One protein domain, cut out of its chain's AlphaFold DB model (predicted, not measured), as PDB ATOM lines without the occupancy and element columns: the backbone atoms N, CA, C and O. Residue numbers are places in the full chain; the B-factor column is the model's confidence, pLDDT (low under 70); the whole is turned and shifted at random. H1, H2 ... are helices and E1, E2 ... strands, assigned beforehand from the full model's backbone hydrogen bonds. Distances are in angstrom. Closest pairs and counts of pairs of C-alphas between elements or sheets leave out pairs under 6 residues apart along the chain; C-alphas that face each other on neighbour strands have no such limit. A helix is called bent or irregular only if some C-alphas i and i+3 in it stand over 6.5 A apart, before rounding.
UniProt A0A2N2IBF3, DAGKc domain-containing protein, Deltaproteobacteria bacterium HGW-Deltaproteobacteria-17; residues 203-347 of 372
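This is residues 203 to 347 of the 372 residues of the protein "DAGKc domain-containing protein" of Deltaproteobacteria bacterium HGW-Deltaproteobacteria-17 (UniProt A0A2N2IBF3). A five-strand antiparallel sheet is covered on one face by a two-strand sheet, E2 and E6, making a small sandwich with its strands crossed at 40 degrees. H1 starts over the opposite face of the larger sheet and leads out to H2 and H3, a small helical group at one side, while H4 only grazes the larger sheet. The printed part has 145 residues, with four named helices and seven named strands in the order E1 H1 H2 H3 E2 E3 E4 H4 E5 E6 E7; the larger sheet runs E5 E4 E3 E1 E7, and the class is mixed. The whole is compact, with a radius of gyration of the C-alphas of 14.6 A and spans of 39 by 32 by 29 A.

The larger sheet holds E5, residues 328 to 333, E4, residues 293 to 298 and 16.6 A long, E3, residues 270 to 274, E1, residues 203 to 206, and E7, residues 344 to 346. C-alpha 203 is at (33.939, -7.142, -29.709) and C-alpha 346 at (35.843, -11.236, -30.320). The smaller sheet holds E2, residues 252 to 258, 17.3 A, and E6, residues 335 to 340, 16.3 A. The helices are H1, residues 207 to 218, 16.1 A; H2, residues 223 to 237, 21.3 A, beginning at C-alpha 223 (30.234, -14.029, -46.774); H3, residues 245 to 249; and H4, residues 302 to 313, 14.2 A. H4 is irregular: C-alphas 307 and 310 are 7.8 A apart.

E3 and E4 form a hairpin, with N 272 and O 296 at 2.8 A. E5 and E4 have N 295 and O 331 at 2.8 A, E3 and E1 have N 205 and O 271 at 2.8 A, and E1 and E7 have N 345 and O 204 at 2.7 A. The antiparallel neighbours E2 and E6 have N 257 and O 337 at 2.9 A. In the sandwich, two sheets face to face, the facing parts are 9.8 A centre to centre. H1 is on the larger sheet at a height over the sheet of 8.8 A. With residues 211 to 215 alone, H1 touches H2 at a steep tilt of 57 degrees, opposite ways; the closest C-alphas, of Tyr 215 and Ala 226, are 6.2 A apart. H2 touches H3 with residues 233 to 237 alone, the closest C-alphas being those of Gly 237 and Gly 249, 4.0 A. H1 and H4 are apart. In H1, H2 and H3 every O i to N i+4 pair is within hydrogen-bond range; in H4, 4 of 8 are.

The C-alphas farthest apart, of Asp 220 and Gly 318, are 41.8 A apart. The printed part has no cut. The links E2 to E3, E3 to E4 and H4 to E5 are long. Mean pLDDT of the printed part is 84.5; residues 238 to 241, 278 to 284, 313 to 314, 316 and 318 are under 70.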
ATOM      1  N   PHE A 203      34.660  -6.446 -30.763       95.19
ATOM      2  CA  PHE A 203      33.939  -7.142 -29.709       95.19
ATOM      3  C   PHE A 203      32.427  -7.054 -29.929       95.19
ATOM      4  O   PHE A 203      31.907  -6.004 -30.305       95.19
ATOM      5  N   GLY A 204      31.696  -8.129 -29.631       93.69
ATOM      6  CA  GLY A 204      30.236  -8.147 -29.699       93.69
ATOM      7  C   GLY A 204      29.590  -9.002 -28.615       93.69
ATOM      8  O   GLY A 204      30.051 -10.096 -28.319       93.69
ATOM      9  N   ASN A 205      28.478  -8.536 -28.059       94.56
ATOM     10  CA  ASN A 205      27.613  -9.288 -27.150       94.56
ATOM     11  C   ASN A 205      26.133  -9.138 -27.575       94.56
ATOM     12  O   ASN A 205      25.787  -8.344 -28.462       94.56
ATOM     13  N   GLY A 206      25.246  -9.942 -26.995       93.12
ATOM     14  CA  GLY A 206      23.814  -9.939 -27.257       93.12
ATOM     15  C   GLY A 206      23.468 -10.516 -28.623       93.12
ATOM     16  O   GLY A 206      23.834 -11.644 -28.959       93.12
ATOM     17  N   ALA A 207      22.726  -9.768 -29.444       90.06
ATOM     18  CA  ALA A 207      22.314 -10.239 -30.769       90.06
ATOM     19  C   ALA A 207      23.511 -10.594 -31.671       90.06
ATOM     20  O   ALA A 207      23.397 -11.498 -32.498       90.06
ATOM     21  N   LEU A 208      24.662  -9.931 -31.495       89.06
ATOM     22  CA  LEU A 208      25.885 -10.229 -32.249       89.06
ATOM     23  C   LEU A 208      26.424 -11.624 -31.923       89.06
ATOM     24  O   LEU A 208      26.609 -12.426 -32.837       89.06
ATOM     25  N   TYR A 209      26.567 -11.945 -30.637       91.56
ATOM     26  CA  TYR A 209      26.993 -13.268 -30.178       91.56
ATOM     27  C   TYR A 209      26.057 -14.373 -30.670       91.56
ATOM     28  O   TYR A 209      26.496 -15.347 -31.283       91.56
ATOM     29  N   ARG A 210      24.747 -14.180 -30.499       90.19
ATOM     30  CA  ARG A 210      23.727 -15.153 -30.917       90.19
ATOM     31  C   ARG A 210      23.692 -15.355 -32.434       90.19
ATOM     32  O   ARG A 210      23.594 -16.488 -32.896       90.19
ATOM     33  N   THR A 211      23.822 -14.280 -33.217       86.12
ATOM     34  CA  THR A 211      23.915 -14.364 -34.688       86.12
ATOM     35  C   THR A 211      25.145 -15.161 -35.106       86.12
ATOM     36  O   THR A 211      25.084 -15.988 -36.014       86.12
ATOM     37  N   HIS A 212      26.265 -14.915 -34.437       85.50
ATOM     38  CA  HIS A 212      27.531 -15.537 -34.765       85.50
ATOM     39  C   HIS A 212      27.547 -17.029 -34.415       85.50
ATOM     40  O   HIS A 212      27.977 -17.841 -35.228       85.50
ATOM     41  N   ARG A 213      26.952 -17.419 -33.280       87.94
ATOM     42  CA  ARG A 213      26.705 -18.830 -32.948       87.94
ATOM     43  C   ARG A 213      25.916 -19.560 -34.030       87.94
ATOM     44  O   ARG A 213      26.361 -20.598 -34.506       87.94
ATOM     45  N   LEU A 214      24.804 -18.980 -34.481       86.12
ATOM     46  CA  LEU A 214      24.005 -19.567 -35.561       86.12
ATOM     47  C   LEU A 214      24.781 -19.674 -36.875       86.12
ATOM     48  O   LEU A 214      24.576 -20.614 -37.634       86.12
ATOM     49  N   TYR A 215      25.679 -18.730 -37.156       83.75
ATOM     50  CA  TYR A 215      26.545 -18.809 -38.330       83.75
ATOM     51  C   TYR A 215      27.497 -20.008 -38.289       83.75
ATOM     52  O   TYR A 215      27.636 -20.686 -39.309       83.75
ATOM     53  N   TYR A 216      28.091 -20.306 -37.132       81.94
ATOM     54  CA  TYR A 216      28.922 -21.500 -36.959       81.94
ATOM     55  C   TYR A 216      28.103 -22.795 -36.957       81.94
ATOM     56  O   TYR A 216      28.556 -23.793 -37.508       81.94
ATOM     57  N   GLU A 217      26.904 -22.784 -36.373       84.38
ATOM     58  CA  GLU A 217      26.035 -23.965 -36.287       84.38
ATOM     59  C   GLU A 217      25.388 -24.332 -37.638       84.38
ATOM     60  O   GLU A 217      25.185 -25.508 -37.928       84.38
ATOM     61  N   GLU A 218      25.029 -23.343 -38.464       82.31
ATOM     62  CA  GLU A 218      24.190 -23.555 -39.655       82.31
ATOM     63  C   GLU A 218      24.931 -23.402 -40.989       82.31
ATOM     64  O   GLU A 218      24.307 -23.528 -42.048       82.31
ATOM     65  N   THR A 219      26.227 -23.076 -40.984       79.38
ATOM     66  CA  THR A 219      26.950 -22.816 -42.233       79.38
ATOM     67  C   THR A 219      28.344 -23.415 -42.264       79.38
ATOM     68  O   THR A 219      29.141 -23.276 -41.340       79.38
ATOM     69  N   ASP A 220      28.714 -23.898 -43.448       71.50
ATOM     70  CA  ASP A 220      30.105 -24.147 -43.819       71.50
ATOM     71  C   ASP A 220      30.846 -22.839 -44.151       71.50
ATOM     72  O   ASP A 220      31.915 -22.829 -44.752       71.50
ATOM     73  N   GLY A 221      30.341 -21.697 -43.688       74.75
ATOM     74  CA  GLY A 221      30.951 -20.386 -43.799       74.75
ATOM     75  C   GLY A 221      30.811 -19.696 -45.157       74.75
ATOM     76  O   GLY A 221      30.219 -20.195 -46.109       74.75
ATOM     77  N   GLY A 222      31.355 -18.480 -45.236       74.81
ATOM     78  CA  GLY A 222      31.319 -17.650 -46.441       74.81
ATOM     79  C   GLY A 222      30.394 -16.438 -46.320       74.81
ATOM     80  O   GLY A 222      29.406 -16.425 -45.590       74.81
ATOM     81  N   ASN A 223      30.744 -15.378 -47.046       71.25
ATOM     82  CA  ASN A 223      30.234 -14.029 -46.774       71.25
ATOM     83  C   ASN A 223      28.736 -13.928 -47.084       71.25
ATOM     84  O   ASN A 223      27.989 -13.274 -46.367       71.25
ATOM     85  N   ILE A 224      28.280 -14.635 -48.123       74.94
ATOM     86  CA  ILE A 224      26.861 -14.700 -48.491       74.94
ATOM     87  C   ILE A 224      26.051 -15.407 -47.396       74.94
ATOM     88  O   ILE A 224      24.940 -14.980 -47.090       74.94
ATOM     89  N   ALA A 225      26.590 -16.475 -46.803       77.44
ATOM     90  CA  ALA A 225      25.924 -17.204 -45.730       77.44
ATOM     91  C   ALA A 225      25.816 -16.341 -44.461       77.44
ATOM     92  O   ALA A 225      24.728 -16.233 -43.895       77.44
ATOM     93  N   ALA A 226      26.895 -15.634 -44.099       74.31
ATOM     94  CA  ALA A 226      26.905 -14.674 -42.993       74.31
ATOM     95  C   ALA A 226      25.834 -13.580 -43.171       74.31
ATOM     96  O   ALA A 226      25.005 -13.365 -42.286       74.31
ATOM     97  N   VAL A 227      25.772 -12.951 -44.353       75.44
ATOM     98  CA  VAL A 227      24.757 -11.929 -44.670       75.44
ATOM     99  C   VAL A 227      23.338 -12.502 -44.606       75.44
ATOM    100  O   VAL A 227      22.446 -11.880 -44.027       75.44
ATOM    101  N   LYS A 228      23.107 -13.703 -45.156       77.75
ATOM    102  CA  LYS A 228      21.792 -14.364 -45.107       77.75
ATOM    103  C   LYS A 228      21.334 -14.625 -43.673       77.75
ATOM    104  O   LYS A 228      20.158 -14.419 -43.385       77.75
ATOM    105  N   ILE A 229      22.228 -15.061 -42.787       81.50
ATOM    106  CA  ILE A 229      21.892 -15.304 -41.378       81.50
ATOM    107  C   ILE A 229      21.532 -14.005 -40.667       81.50
ATOM    108  O   ILE A 229      20.485 -13.958 -40.024       81.50
ATOM    109  N   ILE A 230      22.316 -12.939 -40.849       78.06
ATOM    110  CA  ILE A 230      21.996 -11.619 -40.285       78.06
ATOM    111  C   ILE A 230      20.596 -11.172 -40.731       78.06
ATOM    112  O   ILE A 230      19.764 -10.821 -39.895       78.06
ATOM    113  N   LEU A 231      20.296 -11.248 -42.034       76.94
ATOM    114  CA  LEU A 231      18.990 -10.857 -42.577       76.94
ATOM    115  C   LEU A 231      17.838 -11.713 -42.031       76.94
ATOM    116  O   LEU A 231      16.798 -11.165 -41.662       76.94
ATOM    117  N   LYS A 232      18.018 -13.038 -41.936       80.31
ATOM    118  CA  LYS A 232      17.027 -13.947 -41.333       80.31
ATOM    119  C   LYS A 232      16.747 -13.585 -39.876       80.31
ATOM    120  O   LYS A 232      15.586 -13.514 -39.484       80.31
ATOM    121  N   CYS A 233      17.794 -13.334 -39.092       79.69
ATOM    122  CA  CYS A 233      17.672 -12.993 -37.679       79.69
ATOM    123  C   CYS A 233      16.956 -11.647 -37.489       79.69
ATOM    124  O   CYS A 233      16.050 -11.551 -36.661       79.69
ATOM    125  N   LEU A 234      17.289 -10.635 -38.299       74.31
ATOM    126  CA  LEU A 234      16.605  -9.337 -38.281       74.31
ATOM    127  C   LEU A 234      15.114  -9.468 -38.628       74.31
ATOM    128  O   LEU A 234      14.266  -8.951 -37.903       74.31
ATOM    129  N   ALA A 235      14.777 -10.195 -39.699       75.50
ATOM    130  CA  ALA A 235      13.387 -10.412 -40.109       75.50
ATOM    131  C   ALA A 235      12.585 -11.215 -39.064       75.50
ATOM    132  O   ALA A 235      11.416 -10.929 -38.794       75.50
ATOM    133  N   ALA A 236      13.215 -12.210 -38.438       77.69
ATOM    134  CA  ALA A 236      12.597 -13.028 -37.404       77.69
ATOM    135  C   ALA A 236      12.365 -12.277 -36.087       77.69
ATOM    136  O   ALA A 236      11.341 -12.497 -35.438       77.69
ATOM    137  N   GLY A 237      13.277 -11.374 -35.712       74.44
ATOM    138  CA  GLY A 237      13.146 -10.543 -34.513       74.44
ATOM    139  C   GLY A 237      11.900  -9.649 -34.519       74.44
ATOM    140  O   GLY A 237      11.426  -9.272 -33.455       74.44
ATOM    141  N   LEU A 238      11.339  -9.360 -35.700       69.81
ATOM    142  CA  LEU A 238      10.105  -8.583 -35.870       69.81
ATOM    143  C   LEU A 238       8.827  -9.433 -35.860       69.81
ATOM    144  O   LEU A 238       7.737  -8.897 -35.683       69.81
ATOM    145  N   THR A 239       8.938 -10.743 -36.094       68.38
ATOM    146  CA  THR A 239       7.780 -11.625 -36.328       68.38
ATOM    147  C   THR A 239       7.562 -12.658 -35.225       68.38
ATOM    148  O   THR A 239       6.495 -13.266 -35.199       68.38
ATOM    149  N   HIS A 240       8.532 -12.860 -34.322       64.75
ATOM    150  CA  HIS A 240       8.489 -13.772 -33.162       64.75
ATOM    151  C   HIS A 240       8.151 -15.249 -33.461       64.75
ATOM    152  O   HIS A 240       7.839 -16.010 -32.550       64.75
ATOM    153  N   LYS A 241       8.220 -15.688 -34.726       59.44
ATOM    154  CA  LYS A 241       7.649 -16.974 -35.185       59.44
ATOM    155  C   LYS A 241       8.665 -18.038 -35.609       59.44
ATOM    156  O   LYS A 241       8.271 -19.076 -36.129       59.44
ATOM    157  N   THR A 242       9.966 -17.804 -35.439       73.56
ATOM    158  CA  THR A 242      11.006 -18.736 -35.919       73.56
ATOM    159  C   THR A 242      12.106 -18.952 -34.883       73.56
ATOM    160  O   THR A 242      12.268 -18.134 -33.979       73.56
ATOM    161  N   ARG A 243      12.927 -20.001 -35.056       75.25
ATOM    162  CA  ARG A 243      14.132 -20.257 -34.234       75.25
ATOM    163  C   ARG A 243      15.131 -19.092 -34.202       75.25
ATOM    164  O   ARG A 243      15.948 -19.013 -33.298       75.25
ATOM    165  N   TYR A 244      15.051 -18.178 -35.171       78.19
ATOM    166  CA  TYR A 244      15.894 -16.986 -35.273       78.19
ATOM    167  C   TYR A 244      15.339 -15.790 -34.485       78.19
ATOM    168  O   TYR A 244      16.046 -14.809 -34.267       78.19
ATOM    169  N   ALA A 245      14.070 -15.852 -34.061       74.69
ATOM    170  CA  ALA A 245      13.407 -14.759 -33.362       74.69
ATOM    171  C   ALA A 245      14.097 -14.364 -32.052       74.69
ATOM    172  O   ALA A 245      14.191 -13.164 -31.815       74.69
ATOM    173  N   PRO A 246      14.634 -15.286 -31.227       79.38
ATOM    174  CA  PRO A 246      15.332 -14.900 -30.008       79.38
ATOM    175  C   PRO A 246      16.537 -13.991 -30.259       79.38
ATOM    176  O   PRO A 246      16.791 -13.126 -29.434       79.38
ATOM    177  N   VAL A 247      17.233 -14.111 -31.396       80.56
ATOM    178  CA  VAL A 247      18.486 -13.384 -31.681       80.56
ATOM    179  C   VAL A 247      18.313 -11.870 -31.594       80.56
ATOM    180  O   VAL A 247      19.090 -11.204 -30.927       80.56
ATOM    181  N   PHE A 248      17.291 -11.330 -32.255       77.25
ATOM    182  CA  PHE A 248      16.983  -9.896 -32.247       77.25
ATOM    183  C   PHE A 248      15.695  -9.584 -31.469       77.25
ATOM    184  O   PHE A 248      15.503  -8.468 -31.006       77.25
ATOM    185  N   GLY A 249      14.807 -10.559 -31.285       70.44
ATOM    186  CA  GLY A 249      13.584 -10.416 -30.494       70.44
ATOM    187  C   GLY A 249      13.781 -10.616 -28.987       70.44
ATOM    188  O   GLY A 249      12.886 -10.270 -28.223       70.44
ATOM    189  N   GLY A 250      14.922 -11.164 -28.554       79.69
ATOM    190  CA  GLY A 250      15.313 -11.294 -27.148       79.69
ATOM    191  C   GLY A 250      16.407 -10.304 -26.749       79.69
ATOM    192  O   GLY A 250      17.134  -9.790 -27.602       79.69
ATOM    193  N   GLN A 251      16.552 -10.083 -25.446       88.50
ATOM    194  CA  GLN A 251      17.595  -9.248 -24.850       88.50
ATOM    195  C   GLN A 251      18.403 -10.069 -23.849       88.50
ATOM    196  O   GLN A 251      17.908 -11.051 -23.296       88.50
ATOM    197  N   THR A 252      19.637  -9.649 -23.631       90.56
ATOM    198  CA  THR A 252      20.604 -10.312 -22.763       90.56
ATOM    199  C   THR A 252      20.645  -9.596 -21.427       90.56
ATOM    200  O   THR A 252      20.790  -8.376 -21.423       90.56
ATOM    201  N   ALA A 253      20.543 -10.331 -20.314       93.25
ATOM    202  CA  ALA A 253      20.771  -9.776 -18.982       93.25
ATOM    203  C   ALA A 253      22.196  -9.211 -18.914       93.25
ATOM    204  O   ALA A 253      23.186  -9.937 -19.075       93.25
ATOM    205  N   MET A 254      22.284  -7.892 -18.788       94.25
ATOM    206  CA  MET A 254      23.529  -7.166 -18.950       94.25
ATOM    207  C   MET A 254      23.448  -5.808 -18.266       94.25
ATOM    208  O   MET A 254      22.470  -5.084 -18.437       94.25
ATOM    209  N   LYS A 255      24.512  -5.436 -17.559       96.69
ATOM    210  CA  LYS A 255      24.770  -4.041 -17.199       96.69
ATOM    211  C   LYS A 255      25.913  -3.520 -18.046       96.69
ATOM    212  O   LYS A 255      26.916  -4.211 -18.219       96.69
ATOM    213  N   VAL A 256      25.744  -2.308 -18.558       97.88
ATOM    214  CA  VAL A 256      26.727  -1.637 -19.406       97.88
ATOM    215  C   VAL A 256      27.102  -0.312 -18.764       97.88
ATOM    216  O   VAL A 256      26.234   0.525 -18.518       97.88
ATOM    217  N   THR A 257      28.396  -0.119 -18.539       98.31
ATOM    218  CA  THR A 257      28.973   1.133 -18.047       98.31
ATOM    219  C   THR A 257      29.986   1.632 -19.063       98.31
ATOM    220  O   THR A 257      30.876   0.885 -19.464       98.31
ATOM    221  N   ILE A 258      29.843   2.882 -19.497       98.12
ATOM    222  CA  ILE A 258      30.687   3.509 -20.518       98.12
ATOM    223  C   ILE A 258      31.270   4.780 -19.920       98.12
ATOM    224  O   ILE A 258      30.516   5.640 -19.468       98.12
ATOM    225  N   ASP A 259      32.600   4.878 -19.874       97.50
ATOM    226  CA  ASP A 259      33.326   6.012 -19.281       97.50
ATOM    227  C   ASP A 259      32.788   6.416 -17.888       97.50
ATOM    228  O   ASP A 259      32.587   7.588 -17.573       97.50
ATOM    229  N   GLY A 260      32.503   5.413 -17.048       96.81
ATOM    230  CA  GLY A 260      31.973   5.586 -15.691       96.81
ATOM    231  C   GLY A 260      30.467   5.868 -15.591       96.81
ATOM    232  O   GLY A 260      29.928   5.873 -14.485       96.81
ATOM    233  N   LYS A 261      29.757   6.056 -16.712       96.81
ATOM    234  CA  LYS A 261      28.300   6.249 -16.744       96.81
ATOM    235  C   LYS A 261      27.595   4.930 -17.048       96.81
ATOM    236  O   LYS A 261      27.761   4.354 -18.123       96.81
ATOM    237  N   GLN A 262      26.786   4.458 -16.105       97.50
ATOM    238  CA  GLN A 262      25.946   3.283 -16.316       97.50
ATOM    239  C   GLN A 262      24.749   3.637 -17.210       97.50
ATOM    240  O   GLN A 262      24.076   4.644 -16.990       97.50
ATOM    241  N   MET A 263      24.487   2.803 -18.215       96.94
ATOM    242  CA  MET A 263      23.307   2.910 -19.072       96.94
ATOM    243  C   MET A 263      22.041   2.419 -18.350       96.94
ATOM    244  O   MET A 263      22.100   1.526 -17.504       96.94
ATOM    245  N   GLU A 264      20.881   2.966 -18.715       95.56
ATOM    246  CA  GLU A 264      19.588   2.525 -18.195       95.56
ATOM    247  C   GLU A 264      19.174   1.170 -18.785       95.56
ATOM    248  O   GLU A 264      19.201   0.941 -20.002       95.56
ATOM    249  N   GLY A 265      18.716   0.288 -17.899       92.00
ATOM    250  CA  GLY A 265      18.262  -1.060 -18.224       92.00
ATOM    251  C   GLY A 265      19.139  -2.146 -17.605       92.00
ATOM    252  O   GLY A 265      20.307  -1.946 -17.285       92.00
ATOM    253  N   ASP A 266      18.539  -3.316 -17.439       93.62
ATOM    254  CA  ASP A 266      19.169  -4.561 -16.984       93.62
ATOM    255  C   ASP A 266      19.296  -5.591 -18.117       93.62
ATOM    256  O   ASP A 266      19.786  -6.705 -17.921       93.62
ATOM    257  N   THR A 267      18.827  -5.223 -19.312       94.38
ATOM    258  CA  THR A 267      18.779  -6.075 -20.490       94.38
ATOM    259  C   THR A 267      19.151  -5.301 -21.751       94.38
ATOM    260  O   THR A 267      18.652  -4.206 -22.010       94.38
ATOM    261  N   PHE A 268      20.032  -5.879 -22.567       94.88
ATOM    262  CA  PHE A 268      20.590  -5.234 -23.756       94.88
ATOM    263  C   PHE A 268      20.341  -6.058 -25.014       94.88
ATOM    264  O   PHE A 268      20.416  -7.284 -25.016       94.88
ATOM    265  N   THR A 269      20.031  -5.373 -26.112       92.19
ATOM    266  CA  THR A 269      19.854  -6.015 -27.420       92.19
ATOM    267  C   THR A 269      21.212  -6.265 -28.071       92.19
ATOM    268  O   THR A 269      21.463  -7.351 -28.592       92.19
ATOM    269  N   ILE A 270      22.088  -5.256 -28.051       91.75
ATOM    270  CA  ILE A 270      23.437  -5.285 -28.633       91.75
ATOM    271  C   ILE A 270      24.370  -4.493 -27.721       91.75
ATOM    272  O   ILE A 270      24.007  -3.407 -27.264       91.75
ATOM    273  N   CYS A 271      25.583  -5.010 -27.547       95.19
ATOM    274  CA  CYS A 271      26.753  -4.238 -27.150       95.19
ATOM    275  C   CYS A 271      27.888  -4.574 -28.127       95.19
ATOM    276  O   CYS A 271      28.201  -5.746 -28.335       95.19
ATOM    277  N   LEU A 272      28.443  -3.561 -28.782       94.75
ATOM    278  CA  LEU A 272      29.461  -3.653 -29.826       94.75
ATOM    279  C   LEU A 272      30.573  -2.672 -29.482       94.75
ATOM    280  O   LEU A 272      30.281  -1.504 -29.244       94.75
ATOM    281  N   ALA A 273      31.822  -3.124 -29.514       95.62
ATOM    282  CA  ALA A 273      32.985  -2.250 -29.440       95.62
ATOM    283  C   ALA A 273      33.945  -2.558 -30.589       95.62
ATOM    284  O   ALA A 273      34.160  -3.726 -30.906       95.62
ATOM    285  N   MET A 274      34.515  -1.542 -31.236       92.44
ATOM    286  CA  MET A 274      35.489  -1.763 -32.303       92.44
ATOM    287  C   MET A 274      36.472  -0.620 -32.528       92.44
ATOM    288  O   MET A 274      36.151   0.552 -32.340       92.44
ATOM    289  N   MET A 275      37.667  -0.970 -33.006       92.31
ATOM    290  CA  MET A 275      38.732  -0.008 -33.316       92.31
ATOM    291  C   MET A 275      38.488   0.770 -34.607       92.31
ATOM    292  O   MET A 275      38.979   1.885 -34.775       92.31
ATOM    293  N   PHE A 276      37.733   0.190 -35.539       84.44
ATOM    294  CA  PHE A 276      37.486   0.786 -36.847       84.44
ATOM    295  C   PHE A 276      36.117   1.451 -36.901       84.44
ATOM    296  O   PHE A 276      35.172   1.018 -36.256       84.44
ATOM    297  N   LYS A 277      35.969   2.473 -37.740       73.44
ATOM    298  CA  LYS A 277      34.659   3.094 -37.973       73.44
ATOM    299  C   LYS A 277      33.766   2.258 -38.907       73.44
ATOM    300  O   LYS A 277      32.547   2.402 -38.901       73.44
ATOM    301  N   SER A 278      34.367   1.395 -39.729       67.00
ATOM    302  CA  SER A 278      33.676   0.628 -40.769       67.00
ATOM    303  C   SER A 278      33.772  -0.872 -40.507       67.00
ATOM    304  O   SER A 278      34.868  -1.407 -40.336       67.00
ATOM    305  N   LEU A 279      32.621  -1.550 -40.522       61.38
ATOM    306  CA  LEU A 279      32.514  -2.994 -40.285       61.38
ATOM    307  C   LEU A 279      32.689  -3.796 -41.594       61.38
ATOM    308  O   LEU A 279      33.402  -4.791 -41.615       61.38
ATOM    309  N   VAL A 280      32.051  -3.346 -42.688       56.44
ATOM    310  CA  VAL A 280      32.100  -3.908 -44.062       56.44
ATOM    311  C   VAL A 280      31.734  -2.790 -45.051       56.44
ATOM    312  O   VAL A 280      30.962  -1.914 -44.666       56.44
ATOM    313  N   LEU A 281      32.260  -2.815 -46.290       50.12
ATOM    314  CA  LEU A 281      31.951  -1.910 -47.424       50.12
ATOM    315  C   LEU A 281      30.821  -0.885 -47.150       50.12
ATOM    316  O   LEU A 281      29.634  -1.207 -47.223       50.12
ATOM    317  N   SER A 282      31.211   0.359 -46.858       49.62
ATOM    318  CA  SER A 282      30.337   1.537 -46.701       49.62
ATOM    319  C   SER A 282      29.371   1.554 -45.502       49.62
ATOM    320  O   SER A 282      28.636   2.533 -45.351       49.62
ATOM    321  N   PHE A 283      29.371   0.542 -44.627       65.31
ATOM    322  CA  PHE A 283      28.600   0.555 -43.380       65.31
ATOM    323  C   PHE A 283      29.428   1.126 -42.221       65.31
ATOM    324  O   PHE A 283      30.338   0.479 -41.701       65.31
ATOM    325  N   SER A 284      29.066   2.341 -41.807       66.94
ATOM    326  CA  SER A 284      29.673   3.072 -40.694       66.94
ATOM    327  C   SER A 284      28.580   3.456 -39.690       66.94
ATOM    328  O   SER A 284      28.048   4.568 -39.773       66.94
ATOM    329  N   PRO A 285      28.210   2.563 -38.749       73.06
ATOM    330  CA  PRO A 285      27.155   2.863 -37.788       73.06
ATOM    331  C   PRO A 285      27.567   3.918 -36.766       73.06
ATOM    332  O   PRO A 285      26.699   4.460 -36.084       73.06
ATOM    333  N   PHE A 286      28.867   4.202 -36.641       84.31
ATOM    334  CA  PHE A 286      29.376   5.000 -35.541       84.31
ATOM    335  C   PHE A 286      29.369   6.493 -35.795       84.31
ATOM    336  O   PHE A 286      29.639   6.982 -36.897       84.31
ATOM    337  N   ARG A 287      29.093   7.210 -34.712       86.81
ATOM    338  CA  ARG A 287      29.231   8.659 -34.619       86.81
ATOM    339  C   ARG A 287      30.602   8.986 -34.048       86.81
ATOM    340  O   ARG A 287      31.181   8.187 -33.316       86.81
ATOM    341  N   GLU A 288      31.122  10.149 -34.419       87.62
ATOM    342  CA  GLU A 288      32.346  10.663 -33.810       87.62
ATOM    343  C   GLU A 288      32.079  11.170 -32.391       87.62
ATOM    344  O   GLU A 288      30.966  11.584 -32.063       87.62
ATOM    345  N   GLY A 289      33.133  11.154 -31.584       87.00
ATOM    346  CA  GLY A 289      33.170  11.658 -30.219       87.00
ATOM    347  C   GLY A 289      34.562  11.466 -29.626       87.00
ATOM    348  O   GLY A 289      35.503  11.105 -30.339       87.00
ATOM    349  N   GLU A 290      34.699  11.705 -28.328       91.44
ATOM    350  CA  GLU A 290      35.953  11.467 -27.613       91.44
ATOM    351  C   GLU A 290      36.113   9.999 -27.219       91.44
ATOM    352  O   GLU A 290      35.142   9.339 -26.873       91.44
ATOM    353  N   GLY A 291      37.345   9.495 -27.243       94.62
ATOM    354  CA  GLY A 291      37.668   8.138 -26.813       94.62
ATOM    355  C   GLY A 291      38.615   7.423 -27.768       94.62
ATOM    356  O   GLY A 291      39.079   7.994 -28.758       94.62
ATOM    357  N   ASP A 292      38.879   6.160 -27.458       95.81
ATOM    358  CA  ASP A 292      39.905   5.348 -28.109       95.81
ATOM    359  C   ASP A 292      39.322   4.348 -29.114       95.81
ATOM    360  O   ASP A 292      39.943   4.056 -30.136       95.81
ATOM    361  N   PHE A 293      38.111   3.854 -28.854       96.19
ATOM    362  CA  PHE A 293      37.403   2.895 -29.700       96.19
ATOM    363  C   PHE A 293      35.919   3.237 -29.780       96.19
ATOM    364  O   PHE A 293      35.371   3.912 -28.911       96.19
ATOM    365  N   TYR A 294      35.260   2.795 -30.846       94.69
ATOM    366  CA  TYR A 294      33.837   3.029 -31.047       94.69
ATOM    367  C   TYR A 294      33.004   2.024 -30.260       94.69
ATOM    368  O   TYR A 294      33.289   0.830 -30.296       94.69
ATOM    369  N   VAL A 295      31.942   2.496 -29.609       95.62
ATOM    370  CA  VAL A 295      30.967   1.683 -28.879       95.62
ATOM    371  C   VAL A 295      29.568   1.951 -29.416       95.62
ATOM    372  O   VAL A 295      29.167   3.096 -29.613       95.62
ATOM    373  N   LEU A 296      28.805   0.880 -29.618       93.81
ATOM    374  CA  LEU A 296      27.368   0.912 -29.853       93.81
ATOM    375  C   LEU A 296      26.702  -0.049 -28.871       93.81
ATOM    376  O   LEU A 296      26.851  -1.265 -28.980       93.81
ATOM    377  N   ALA A 297      25.945   0.496 -27.928       95.50
ATOM    378  CA  ALA A 297      25.222  -0.271 -26.923       95.50
ATOM    379  C   ALA A 297      23.773   0.205 -26.847       95.50
ATOM    380  O   ALA A 297      23.497   1.400 -26.947       95.50
ATOM    381  N   THR A 298      22.825  -0.721 -26.716       94.44
ATOM    382  CA  THR A 298      21.406  -0.359 -26.658       94.44
ATOM    383  C   THR A 298      20.576  -1.342 -25.844       94.44
ATOM    384  O   THR A 298      20.534  -2.538 -26.149       94.44
ATOM    385  N   SER A 299      19.840  -0.815 -24.864       94.69
ATOM    386  CA  SER A 299      18.779  -1.519 -24.131       94.69
ATOM    387  C   SER A 299      17.414  -1.394 -24.821       94.69
ATOM    388  O   SER A 299      16.454  -2.073 -24.458       94.69
ATOM    389  N   ALA A 300      17.314  -0.600 -25.895       91.38
ATOM    390  CA  ALA A 300      16.112  -0.548 -26.722       91.38
ATOM    391  C   ALA A 300      15.849  -1.876 -27.453       91.38
ATOM    392  O   ALA A 300      16.749  -2.479 -28.049       91.38
ATOM    393  N   ARG A 301      14.580  -2.297 -27.467       87.62
ATOM    394  CA  ARG A 301      14.109  -3.491 -28.189       87.62
ATOM    395  C   ARG A 301      14.126  -3.275 -29.697       87.62
ATOM    396  O   ARG A 301      13.959  -2.157 -30.184       87.62
ATOM    397  N   VAL A 302      14.204  -4.361 -30.464       81.69
ATOM    398  CA  VAL A 302      14.270  -4.281 -31.935       81.69
ATOM    399  C   VAL A 302      13.055  -3.607 -32.567       81.69
ATOM    400  O   VAL A 302      13.229  -2.857 -33.522       81.69
ATOM    401  N   GLY A 303      11.857  -3.740 -31.990       80.19
ATOM    402  CA  GLY A 303      10.682  -2.982 -32.443       80.19
ATOM    403  C   GLY A 303      10.846  -1.454 -32.347       80.19
ATOM    404  O   GLY A 303      10.303  -0.728 -33.173       80.19
ATOM    405  N   GLN A 304      11.640  -0.955 -31.392       84.25
ATOM    406  CA  GLN A 304      11.953   0.474 -31.249       84.25
ATOM    407  C   GLN A 304      13.090   0.918 -32.186       84.25
ATOM    408  O   GLN A 304      13.129   2.075 -32.617       84.25
ATOM    409  N   LEU A 305      14.009   0.002 -32.512       81.81
ATOM    410  CA  LEU A 305      15.152   0.244 -33.398       81.81
ATOM    411  C   LEU A 305      14.770   0.182 -34.884       81.81
ATOM    412  O   LEU A 305      15.265   0.984 -35.674       81.81
ATOM    413  N   ALA A 306      13.875  -0.729 -35.273       80.00
ATOM    414  CA  ALA A 306      13.550  -1.011 -36.672       80.00
ATOM    415  C   ALA A 306      13.051   0.212 -37.473       80.00
ATOM    416  O   ALA A 306      13.569   0.438 -38.569       80.00
ATOM    417  N   PRO A 307      12.165   1.085 -36.949       81.62
ATOM    418  CA  PRO A 307      11.766   2.307 -37.660       81.62
ATOM    419  C   PRO A 307      12.927   3.295 -37.869       81.62
ATOM    420  O   PRO A 307      12.892   4.157 -38.747       81.62
ATOM    421  N   LYS A 308      13.975   3.186 -37.045       82.12
ATOM    422  CA  LYS A 308      15.121   4.102 -36.997       82.12
ATOM    423  C   LYS A 308      16.375   3.505 -37.632       82.12
ATOM    424  O   LYS A 308      17.430   4.133 -37.603       82.12
ATOM    425  N   LEU A 309      16.254   2.333 -38.248       74.38
ATOM    426  CA  LEU A 309      17.370   1.541 -38.745       74.38
ATOM    427  C   LEU A 309      18.193   2.284 -39.814       74.38
ATOM    428  O   LEU A 309      19.416   2.210 -39.813       74.38
ATOM    429  N   HIS A 310      17.559   3.121 -40.642       72.81
ATOM    430  CA  HIS A 310      18.263   4.003 -41.584       72.81
ATOM    431  C   HIS A 310      19.188   5.026 -40.889       72.81
ATOM    432  O   HIS A 310      20.246   5.355 -41.418       72.81
ATOM    433  N   LYS A 311      18.830   5.509 -39.688       74.25
ATOM    434  CA  LYS A 311      19.673   6.415 -38.880       74.25
ATOM    435  C   LYS A 311      20.806   5.677 -38.163       74.25
ATOM    436  O   LYS A 311      21.761   6.325 -37.742       74.25
ATOM    437  N   LEU A 312      20.667   4.360 -37.994       70.88
ATOM    438  CA  LEU A 312      21.696   3.473 -37.454       70.88
ATOM    439  C   LEU A 312      22.704   3.079 -38.540       70.88
ATOM    440  O   LEU A 312      23.898   3.082 -38.285       70.88
ATOM    441  N   PHE A 313      22.224   2.784 -39.754       67.00
ATOM    442  CA  PHE A 313      23.066   2.412 -40.893       67.00
ATOM    443  C   PHE A 313      23.875   3.574 -41.471       67.00
ATOM    444  O   PHE A 313      25.000   3.371 -41.922       67.00
ATOM    445  N   TRP A 314      23.323   4.786 -41.417       69.38
ATOM    446  CA  TRP A 314      23.980   6.002 -41.886       69.38
ATOM    447  C   TRP A 314      23.956   7.067 -40.800       69.38
ATOM    448  O   TRP A 314      23.230   8.063 -40.895       69.38
ATOM    449  N   ALA A 315      24.753   6.850 -39.756       70.50
ATOM    450  CA  ALA A 315      25.020   7.883 -38.773       70.50
ATOM    451  C   ALA A 315      25.609   9.112 -39.487       70.50
ATOM    452  O   ALA A 315      26.716   9.077 -40.021       70.50
ATOM    453  N   LYS A 316      24.829  10.196 -39.546       69.44
ATOM    454  CA  LYS A 316      25.266  11.472 -40.118       69.44
ATOM    455  C   LYS A 316      25.800  12.364 -39.013       69.44
ATOM    456  O   LYS A 316      25.135  12.558 -37.992       69.44
ATOM    457  N   GLU A 317      26.970  12.931 -39.259       71.50
ATOM    458  CA  GLU A 317      27.569  13.945 -38.402       71.50
ATOM    459  C   GLU A 317      26.610  15.136 -38.228       71.50
ATOM    460  O   GLU A 317      25.870  15.501 -39.148       71.50
ATOM    461  N   GLY A 318      26.531  15.672 -37.009       69.94
ATOM    462  CA  GLY A 318      25.634  16.782 -36.663       69.94
ATOM    463  C   GLY A 318      24.130  16.456 -36.611       69.94
ATOM    464  O   GLY A 318      23.325  17.351 -36.357       69.94
ATOM    465  N   LYS A 319      23.698  15.206 -36.840       78.44
ATOM    466  CA  LYS A 319      22.298  14.787 -36.612       78.44
ATOM    467  C   LYS A 319      22.140  14.150 -35.230       78.44
ATOM    468  O   LYS A 319      23.055  13.455 -34.807       78.44
ATOM    469  N   PRO A 320      20.988  14.285 -34.550       78.25
ATOM    470  CA  PRO A 320      20.778  13.645 -33.252       78.25
ATOM    471  C   PRO A 320      20.791  12.113 -33.357       78.25
ATOM    472  O   PRO A 320      20.527  11.540 -34.427       78.25
ATOM    473  N   ALA A 321      21.103  11.452 -32.240       84.31
ATOM    474  CA  ALA A 321      20.972  10.008 -32.090       84.31
ATOM    475  C   ALA A 321      19.512   9.561 -32.331       84.31
ATOM    476  O   ALA A 321      18.575  10.340 -32.142       84.31
ATOM    477  N   PRO A 322      19.280   8.322 -32.802       85.81
ATOM    478  CA  PRO A 322      17.925   7.825 -33.023       85.81
ATOM    479  C   PRO A 322      17.118   7.693 -31.724       85.81
ATOM    480  O   PRO A 322      15.890   7.744 -31.773       85.81
ATOM    481  N   LEU A 323      17.772   7.501 -30.583       89.69
ATOM    482  CA  LEU A 323      17.171   7.219 -29.280       89.69
ATOM    483  C   LEU A 323      17.893   8.026 -28.182       89.69
ATOM    484  O   LEU A 323      18.994   8.510 -28.456       89.69
ATOM    485  N   PRO A 324      17.276   8.188 -26.994       91.50
ATOM    486  CA  PRO A 324      17.909   8.820 -25.834       91.50
ATOM    487  C   PRO A 324      19.205   8.110 -25.425       91.50
ATOM    488  O   PRO A 324      19.312   6.891 -25.580       91.50
ATOM    489  N   GLU A 325      20.176   8.872 -24.923       89.62
ATOM    490  CA  GLU A 325      21.529   8.387 -24.606       89.62
ATOM    491  C   GLU A 325      21.522   7.338 -23.487       89.62
ATOM    492  O   GLU A 325      22.346   6.428 -23.470       89.62
ATOM    493  N   GLU A 326      20.539   7.427 -22.592       91.88
ATOM    494  CA  GLU A 326      20.349   6.539 -21.450       91.88
ATOM    495  C   GLU A 326      20.151   5.082 -21.888       91.88
ATOM    496  O   GLU A 326      20.666   4.168 -21.250       91.88
ATOM    497  N   ILE A 327      19.455   4.866 -23.009       93.56
ATOM    498  CA  ILE A 327      19.121   3.532 -23.535       93.56
ATOM    499  C   ILE A 327      19.833   3.200 -24.851       93.56
ATOM    500  O   ILE A 327      19.689   2.090 -25.371       93.56
ATOM    501  N   PHE A 328      20.557   4.161 -25.430       94.19
ATOM    502  CA  PHE A 328      21.246   4.033 -26.710       94.19
ATOM    503  C   PHE A 328      22.524   4.879 -26.727       94.19
ATOM    504  O   PHE A 328      22.485   6.092 -26.925       94.19
ATOM    505  N   PHE A 329      23.668   4.213 -26.623       94.19
ATOM    506  CA  PHE A 329      24.977   4.823 -26.795       94.19
ATOM    507  C   PHE A 329      25.534   4.485 -28.178       94.19
ATOM    508  O   PHE A 329      25.477   3.335 -28.620       94.19
ATOM    509  N   ASN A 330      26.080   5.485 -28.869       92.88
ATOM    510  CA  ASN A 330      26.763   5.307 -30.146       92.88
ATOM    511  C   ASN A 330      27.773   6.439 -30.359       92.88
ATOM    512  O   ASN A 330      27.402   7.495 -30.876       92.88
ATOM    513  N   SER A 331      29.011   6.226 -29.926       92.62
ATOM    514  CA  SER A 331      30.118   7.184 -30.001       92.62
ATOM    515  C   SER A 331      31.441   6.467 -29.708       92.62
ATOM    516  O   SER A 331      31.451   5.253 -29.497       92.62
ATOM    517  N   LYS A 332      32.559   7.193 -29.676       94.94
ATOM    518  CA  LYS A 332      33.784   6.690 -29.045       94.94
ATOM    519  C   LYS A 332      33.660   6.669 -27.517       94.94
ATOM    520  O   LYS A 332      32.849   7.403 -26.957       94.94
ATOM    521  N   ALA A 333      34.449   5.799 -26.894       97.19
ATOM    522  CA  ALA A 333      34.628   5.688 -25.450       97.19
ATOM    523  C   ALA A 333      36.088   5.330 -25.123       97.19
ATOM    524  O   ALA A 333      36.829   4.855 -25.993       97.19
ATOM    525  N   ARG A 334      36.512   5.570 -23.881       98.25
ATOM    526  CA  ARG A 334      37.830   5.164 -23.350       98.25
ATOM    527  C   ARG A 334      37.745   3.835 -22.599       98.25
ATOM    528  O   ARG A 334      38.687   3.044 -22.622       98.25
ATOM    529  N   GLU A 335      36.612   3.584 -21.953       98.50
ATOM    530  CA  GLU A 335      36.351   2.386 -21.168       98.50
ATOM    531  C   GLU A 335      34.915   1.892 -21.360       98.50
ATOM    532  O   GLU A 335      33.953   2.662 -21.363       98.50
ATOM    533  N   LEU A 336      34.777   0.573 -21.485       98.56
ATOM    534  CA  LEU A 336      33.498  -0.124 -21.509       98.56
ATOM    535  C   LEU A 336      33.558  -1.298 -20.529       98.56
ATOM    536  O   LEU A 336      34.408  -2.175 -20.659       98.56
ATOM    537  N   ILE A 337      32.642  -1.329 -19.567       98.06
ATOM    538  CA  ILE A 337      32.486  -2.424 -18.607       98.06
ATOM    539  C   ILE A 337      31.141  -3.098 -18.859       98.06
ATOM    540  O   ILE A 337      30.112  -2.430 -18.986       98.06
ATOM    541  N   ILE A 338      31.161  -4.426 -18.936       96.62
ATOM    542  CA  ILE A 338      29.988  -5.259 -19.185       96.62
ATOM    543  C   ILE A 338      29.915  -6.326 -18.099       96.62
ATOM    544  O   ILE A 338      30.808  -7.163 -18.003       96.62
ATOM    545  N   GLU A 339      28.837  -6.333 -17.321       95.44
ATOM    546  CA  GLU A 339      28.472  -7.466 -16.462       95.44
ATOM    547  C   GLU A 339      27.389  -8.262 -17.183       95.44
ATOM    548  O   GLU A 339      26.329  -7.709 -17.476       95.44
ATOM    549  N   THR A 340      27.625  -9.535 -17.495       93.06
ATOM    550  CA  THR A 340      26.646 -10.352 -18.227       93.06
ATOM    551  C   THR A 340      26.768 -11.836 -17.900       93.06
ATOM    552  O   THR A 340      27.799 -12.305 -17.425       93.06
ATOM    553  N   SER A 341      25.696 -12.583 -18.157       86.50
ATOM    554  CA  SER A 341      25.640 -14.044 -18.051       86.50
ATOM    555  C   SER A 341      25.642 -14.744 -19.414       86.50
ATOM    556  O   SER A 341      25.431 -15.950 -19.474       86.50
ATOM    557  N   GLU A 342      25.806 -14.009 -20.517       90.38
ATOM    558  CA  GLU A 342      25.886 -14.582 -21.864       90.38
ATOM    559  C   GLU A 342      27.299 -14.423 -22.438       90.38
ATOM    560  O   GLU A 342      28.002 -13.453 -22.155       90.38
ATOM    561  N   GLY A 343      27.712 -15.379 -23.271       92.56
ATOM    562  CA  GLY A 343      28.974 -15.312 -24.000       92.56
ATOM    563  C   GLY A 343      29.078 -14.107 -24.941       92.56
ATOM    564  O   GLY A 343      28.118 -13.377 -25.194       92.56
ATOM    565  N   HIS A 344      30.270 -13.909 -25.489       94.00
ATOM    566  CA  HIS A 344      30.580 -12.806 -26.392       94.00
ATOM    567  C   HIS A 344      31.334 -13.295 -27.627       94.00
ATOM    568  O   HIS A 344      31.739 -14.452 -27.734       94.00
ATOM    569  N   THR A 345      31.503 -12.401 -28.589       92.88
ATOM    570  CA  THR A 345      32.347 -12.599 -29.762       92.88
ATOM    571  C   THR A 345      33.500 -11.627 -29.744       92.88
ATOM    572  O   THR A 345      33.297 -10.457 -29.413       92.88
ATOM    573  N   PHE A 346      34.669 -12.082 -30.174       92.69
ATOM    574  CA  PHE A 346      35.843 -11.236 -30.320       92.69
ATOM    575  C   PHE A 346      36.580 -11.588 -31.617       92.69
ATOM    576  O   PHE A 346      36.942 -12.740 -31.817       92.69
ATOM    577  N   ASP A 347      36.678 -10.629 -32.541       89.06
ATOM    578  CA  ASP A 347      37.178 -10.759 -33.923       89.06
ATOM    579  C   ASP A 347      36.630 -11.960 -34.706       89.06
ATOM    580  O   ASP A 347      37.287 -12.537 -35.572       89.06
TER     581      ASP A 347